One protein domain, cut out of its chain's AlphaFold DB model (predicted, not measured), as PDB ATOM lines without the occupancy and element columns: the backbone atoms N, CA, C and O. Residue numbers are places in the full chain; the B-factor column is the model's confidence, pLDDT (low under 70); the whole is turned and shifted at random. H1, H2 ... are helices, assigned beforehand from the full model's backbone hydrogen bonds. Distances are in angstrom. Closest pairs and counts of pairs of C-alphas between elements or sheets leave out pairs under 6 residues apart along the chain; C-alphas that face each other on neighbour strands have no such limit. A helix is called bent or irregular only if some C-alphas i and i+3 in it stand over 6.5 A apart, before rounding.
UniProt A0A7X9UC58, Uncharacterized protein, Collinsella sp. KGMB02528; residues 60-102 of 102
ATOM      1  N   ASP A  60      10.875  45.033 -22.350       91.25
ATOM      2  CA  ASP A  60       9.772  44.067 -22.356       91.25
ATOM      3  C   ASP A  60      10.282  42.636 -22.495       91.25
ATOM      4  O   ASP A  60       9.863  41.768 -21.740       91.25
ATOM      5  N   GLY A  61      11.250  42.401 -23.390       91.94
ATOM      6  CA  GLY A  61      11.867  41.082 -23.559       91.94
ATOM      7  C   GLY A  61      12.506  40.587 -22.262       91.94
ATOM      8  O   GLY A  61      12.274  39.452 -21.845       91.94
ATOM      9  N   LYS A  62      13.212  41.476 -21.553       91.44
ATOM     10  CA  LYS A  62      13.764  41.201 -20.220       91.44
ATOM     11  C   LYS A  62      12.681  40.972 -19.164       91.44
ATOM     12  O   LYS A  62      12.820  40.060 -18.354       91.44
ATOM     13  N   ARG A  63      11.620  41.786 -19.152       92.94
ATOM     14  CA  ARG A  63      10.512  41.670 -18.186       92.94
ATOM     15  C   ARG A  63       9.722  40.375 -18.368       92.94
ATOM     16  O   ARG A  63       9.318  39.781 -17.376       92.94
ATOM     17  N   TRP A  64       9.482  39.968 -19.609       94.44
ATOM     18  CA  TRP A  64       8.695  38.783 -19.946       94.44
ATOM     19  C   TRP A  64       9.535  37.510 -20.063       94.44
ATOM     20  O   TRP A  64       8.971  36.432 -20.181       94.44
ATOM     21  N   GLY A  65      10.867  37.614 -20.059       93.81
ATOM     22  CA  GLY A  65      11.743  36.454 -20.233       93.81
ATOM     23  C   GLY A  65      11.635  35.835 -21.628       93.81
ATOM     24  O   GLY A  65      11.709  34.615 -21.773       93.81
ATOM     25  N   LEU A  66      11.447  36.658 -22.663       95.94
ATOM     26  CA  LEU A  66      11.196  36.206 -24.034       95.94
ATOM     27  C   LEU A  66      12.337  36.576 -24.983       95.94
ATOM     28  O   LEU A  66      13.007  37.595 -24.815       95.94
ATOM     29  N   CYS A  67      12.540  35.764 -26.023       96.56
ATOM     30  CA  CYS A  67      13.394  36.148 -27.147       96.56
ATOM     31  C   CYS A  67      12.738  37.254 -27.982       96.56
ATOM     32  O   CYS A  67      11.560  37.581 -27.802       96.56
ATOM     33  N   ARG A  68      13.495  37.817 -28.929       96.75
ATOM     34  CA  ARG A  68      13.041  38.933 -29.766       96.75
ATOM     35  C   ARG A  68      11.725  38.632 -30.479       96.75
ATOM     36  O   ARG A  68      10.789  39.411 -30.342       96.75
ATOM     37  N   GLN A  69      11.631  37.491 -31.161       97.38
ATOM     38  CA  GLN A  69      10.427  37.124 -31.910       97.38
ATOM     39  C   GLN A  69       9.211  36.979 -30.990       97.38
ATOM     40  O   GLN A  69       8.218  37.672 -31.175       97.38
ATOM     41  N   CYS A  70       9.329  36.178 -29.927       97.00
ATOM     42  CA  CYS A  70       8.234  35.988 -28.976       97.00
ATOM     43  C   CYS A  70       7.808  37.302 -28.300       97.00
ATOM     44  O   CYS A  70       6.631  37.479 -28.014       97.00
ATOM     45  N   THR A  71       8.744  38.229 -28.070       96.88
ATOM     46  CA  THR A  71       8.438  39.564 -27.530       96.88
ATOM     47  C   THR A  71       7.621  40.396 -28.519       96.88
ATOM     48  O   THR A  71       6.684  41.081 -28.121       96.88
ATOM     49  N   LEU A  72       7.971  40.364 -29.808       97.19
ATOM     50  CA  LEU A  72       7.230  41.081 -30.849       97.19
ATOM     51  C   LEU A  72       5.833  40.490 -31.054       97.19
ATOM     52  O   LEU A  72       4.870  41.249 -31.153       97.19
ATOM     53  N   ASP A  73       5.712  39.166 -31.031       96.94
ATOM     54  CA  ASP A  73       4.420  38.483 -31.126       96.94
ATOM     55  C   ASP A  73       3.511  38.856 -29.947       96.94
ATOM     56  O   ASP A  73       2.329  39.147 -30.140       96.94
ATOM     57  N   GLU A  74       4.072  38.902 -28.733       96.12
ATOM     58  CA  GLU A  74       3.352  39.304 -27.521       96.12
ATOM     59  C   GLU A  74       2.900  40.768 -27.602       96.12
ATOM     60  O   GLU A  74       1.734  41.080 -27.360       96.12
ATOM     61  N   ARG A  75       3.781  41.677 -28.044       95.56
ATOM     62  CA  ARG A  75       3.422  43.085 -28.292       95.56
ATOM     63  C   ARG A  75       2.289  43.210 -29.299       95.56
ATOM     64  O   ARG A  75       1.355  43.973 -29.070       95.56
ATOM     65  N   ALA A  76       2.353  42.462 -30.396       96.56
ATOM     66  CA  ALA A  76       1.325  42.487 -31.426       96.56
ATOM     67  C   ALA A  76      -0.008  41.925 -30.905       96.56
ATOM     68  O   ALA A  76      -1.074  42.456 -31.221       96.56
ATOM     69  N   TYR A  77       0.032  40.883 -30.068       95.06
ATOM     70  CA  TYR A  77      -1.155  40.357 -29.402       95.06
ATOM     71  C   TYR A  77      -1.781  41.389 -28.458       95.06
ATOM     72  O   TYR A  77      -2.987  41.630 -28.553       95.06
ATOM     73  N   ILE A  78      -0.973  42.038 -27.611       93.44
ATOM     74  CA  ILE A  78      -1.421  43.101 -26.700       93.44
ATOM     75  C   ILE A  78      -1.983  44.287 -27.487       93.44
ATOM     76  O   ILE A  78      -3.044  44.785 -27.133       93.44
ATOM     77  N   ALA A  79      -1.340  44.709 -28.577       95.06
ATOM     78  CA  ALA A  79      -1.834  45.804 -29.410       95.06
ATOM     79  C   ALA A  79      -3.219  45.497 -30.008       95.06
ATOM     80  O   ALA A  79      -4.090  46.360 -30.011       95.06
ATOM     81  N   ARG A  80      -3.458  44.255 -30.454       96.31
ATOM     82  CA  ARG A  80      -4.759  43.839 -31.009       96.31
ATOM     83  C   ARG A  80      -5.834  43.584 -29.951       96.31
ATOM     84  O   ARG A  80      -7.015  43.748 -30.232       96.31
ATOM     85  N   ASN A  81      -5.453  43.123 -28.758       95.19
ATOM     86  CA  ASN A  81      -6.397  42.609 -27.755       95.19
ATOM     87  C   ASN A  81      -6.465  43.440 -26.470       95.19
ATOM     88  O   ASN A  81      -7.266  43.122 -25.590       95.19
ATOM     89  N   GLY A  82      -5.636  44.474 -26.333       90.25
ATOM     90  CA  GLY A  82      -5.422  45.210 -25.087       90.25
ATOM     91  C   GLY A  82      -6.711  45.770 -24.500       90.25
ATOM     92  O   GLY A  82      -7.007  45.528 -23.333       90.25
ATOM     93  N   GLU A  83      -7.533  46.421 -25.322       92.06
ATOM     94  CA  GLU A  83      -8.817  46.981 -24.884       92.06
ATOM     95  C   GLU A  83      -9.806  45.915 -24.412       92.06
ATOM     96  O   GLU A  83     -10.531  46.110 -23.434       92.06
ATOM     97  N   ARG A  84      -9.846  44.773 -25.104       94.12
ATOM     98  CA  ARG A  84     -10.694  43.641 -24.719       94.12
ATOM     99  C   ARG A  84     -10.242  43.081 -23.371       94.12
ATOM    100  O   ARG A  84     -11.075  42.860 -22.498       94.12
ATOM    101  N   MET A  85      -8.935  42.885 -23.186       91.69
ATOM    102  CA  MET A  85      -8.365  42.391 -21.928       91.69
ATOM    103  C   MET A  85      -8.608  43.367 -20.772       91.69
ATOM    104  O   MET A  85      -9.018  42.938 -19.697       91.69
ATOM    105  N   ALA A  86      -8.439  44.672 -21.004       92.56
ATOM    106  CA  ALA A  86      -8.691  45.704 -20.001       92.56
ATOM    107  C   ALA A  86     -10.163  45.735 -19.560       92.56
ATOM    108  O   ALA A  86     -10.448  45.834 -18.366       92.56
ATOM    109  N   ARG A  87     -11.105  45.586 -20.503       93.25
ATOM    110  CA  ARG A  87     -12.541  45.487 -20.193       93.25
ATOM    111  C   ARG A  87     -12.856  44.274 -19.319       93.25
ATOM    112  O   ARG A  87     -13.562  44.415 -18.322       93.25
ATOM    113  N   VAL A  88     -12.311  43.107 -19.665       94.00
ATOM    114  CA  VAL A  88     -12.505  41.871 -18.888       94.00
ATOM    115  C   VAL A  88     -11.912  42.007 -17.483       94.00
ATOM    116  O   VAL A  88     -12.587  41.679 -16.509       94.00
ATOM    117  N   ASP A  89     -10.693  42.534 -17.356       94.25
ATOM    118  CA  ASP A  89     -10.040  42.717 -16.054       94.25
ATOM    119  C   ASP A  89     -10.808  43.716 -15.172       94.25
ATOM    120  O   ASP A  89     -11.055  43.457 -13.993       94.25
ATOM    121  N   ASN A  90     -11.288  44.825 -15.746       95.62
ATOM    122  CA  ASN A  90     -12.116  45.786 -15.019       95.62
ATOM    123  C   ASN A  90     -13.429  45.155 -14.523       95.62
ATOM    124  O   ASN A  90     -13.787  45.313 -13.355       95.62
ATOM    125  N   ALA A  91     -14.117  44.385 -15.371       94.50
ATOM    126  CA  ALA A  91     -15.334  43.676 -14.977       94.50
ATOM    127  C   ALA A  91     -15.074  42.693 -13.821       94.50
ATOM    128  O   ALA A  91     -15.840  42.652 -12.854       94.50
ATOM    129  N   GLN A  92     -13.956  41.956 -13.863       94.62
ATOM    130  CA  GLN A  92     -13.554  41.063 -12.771       94.62
ATOM    131  C   GLN A  92     -13.272  41.827 -11.472       94.62
ATOM    132  O   GLN A  92     -13.718  41.401 -10.404       94.62
ATOM    133  N   ARG A  93     -12.572  42.966 -11.538       94.38
ATOM    134  CA  ARG A  93     -12.316  43.815 -10.361       94.38
ATOM    135  C   ARG A  93     -13.613  44.328  -9.744       94.38
ATOM    136  O   ARG A  93     -13.772  44.250  -8.527       94.38
ATOM    137  N   GLN A  94     -14.552  44.792 -10.567       93.94
ATOM    138  CA  GLN A  94     -15.859  45.255 -10.097       93.94
ATOM    139  C   GLN A  94     -16.660  44.129  -9.437       93.94
ATOM    140  O   GLN A  94     -17.215  44.333  -8.359       93.94
ATOM    141  N   ALA A  95     -16.688  42.934 -10.034       93.94
ATOM    142  CA  ALA A  95     -17.367  41.776  -9.453       93.94
ATOM    143  C   ALA A  95     -16.779  41.398  -8.082       93.94
ATOM    144  O   ALA A  95     -17.527  41.227  -7.120       93.94
ATOM    145  N   ARG A  96     -15.443  41.357  -7.966       94.12
ATOM    146  CA  ARG A  96     -14.741  41.094  -6.695       94.12
ATOM    147  C   ARG A  96     -14.998  42.165  -5.642       94.12
ATOM    148  O   ARG A  96     -15.072  41.858  -4.457       94.12
ATOM    149  N   TRP A  97     -15.088  43.431  -6.045       94.38
ATOM    150  CA  TRP A  97     -15.409  44.507  -5.111       94.38
ATOM    151  C   TRP A  97     -16.835  44.352  -4.577       94.38
ATOM    152  O   TRP A  97     -17.024  44.358  -3.362       94.38
ATOM    153  N   LYS A  98     -17.807  44.114  -5.469       93.62
ATOM    154  CA  LYS A  98     -19.215  43.903  -5.102       93.62
ATOM    155  C   LYS A  98     -19.399  42.688  -4.195       93.62
ATOM    156  O   LYS A  98     -20.156  42.773  -3.242       93.62
ATOM    157  N   SER A  99     -18.690  41.584  -4.445       90.81
ATOM    158  CA  SER A  99     -18.782  40.388  -3.596       90.81
ATOM    159  C   SER A  99     -18.210  40.589  -2.191       90.81
ATOM    160  O   SER A  99     -18.559  39.839  -1.292       90.81
ATOM    161  N   ARG A 100     -17.301  41.554  -2.003       89.94
ATOM    162  CA  ARG A 100     -16.675  41.856  -0.703       89.94
ATOM    163  C   ARG A 100     -17.454  42.864   0.144       89.94
ATOM    164  O   ARG A 100     -17.183  42.947   1.332       89.94
ATOM    165  N   HIS A 101     -18.340  43.648  -0.468       84.38
ATOM    166  CA  HIS A 101     -19.091  44.733   0.185       84.38
ATOM    167  C   HIS A 101     -20.604  44.483   0.136       84.38
ATOM    168  O   HIS A 101     -21.392  45.427   0.087       84.38
ATOM    169  N   LYS A 102     -20.988  43.208   0.088       64.56
ATOM    170  CA  LYS A 102     -22.359  42.730   0.235       64.56
ATOM    171  C   LYS A 102     -22.486  42.080   1.603       64.56
ATOM    172  O   LYS A 102     -23.561  42.245   2.208       64.56
TER     173      LYS A 102
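This is residues 60 to 102 of the 102 residues of an uncharacterized protein of Collinsella sp. KGMB02528 (UniProt A0A7X9UC58). One long helix, H2, makes nearly the whole shape: it bends into two arms, H2a and H2b, like a wide V, and the short helix H1 folds back on the first turns of H2a. Residues 76 to 102 stand free, so that H2b and the end of H2a stick out from this small corner. The printed part has 43 residues with two named helices, H1 then H2, and no named strand; the class is all helix. It is extended, with a radius of gyration of the C-alphas of 15.1 A and spans of 47 by 20 by 9 A.

H1 holds residues 60 to 64, from C-alpha 60 at (9.772, 44.067, -22.356), and is 5.9 A long from first to last C-alpha. H2, residues 68 to 100, was assigned as one helix by its hydrogen bonds, but it is bent: C-alphas 80 and 83 are 8.0 A apart. Its arm H2a holds residues 68 to 80 and is 18.5 A long, from C-alpha 68 at (13.041, 38.933, -29.766). Its arm H2b holds residues 83 to 100 and is 25.9 A long, ending at C-alpha 100 at (-16.675, 41.856, -0.703). Residues 81 and 82 belong to neither arm.

H1 touches H2a, which meets it with residues 68 to 71 alone; the closest C-alphas are those of Gly 61 and Thr 71, 5.5 A apart. The lines of H2a and H2b are only just about perpendicular, at 71 degrees. H1 and H2b are apart. In H1, H2a and H2b every O i to N i+4 pair is within hydrogen-bond range.

The two C-alphas farthest apart are those of Arg 68 and Lys 102, at 46.6 A. The printed part has no cut, and the link from H1 to H2 is tight, with 3 residues. Mean pLDDT of the printed part is 93.4; residue 102, the chain's last, is under 70.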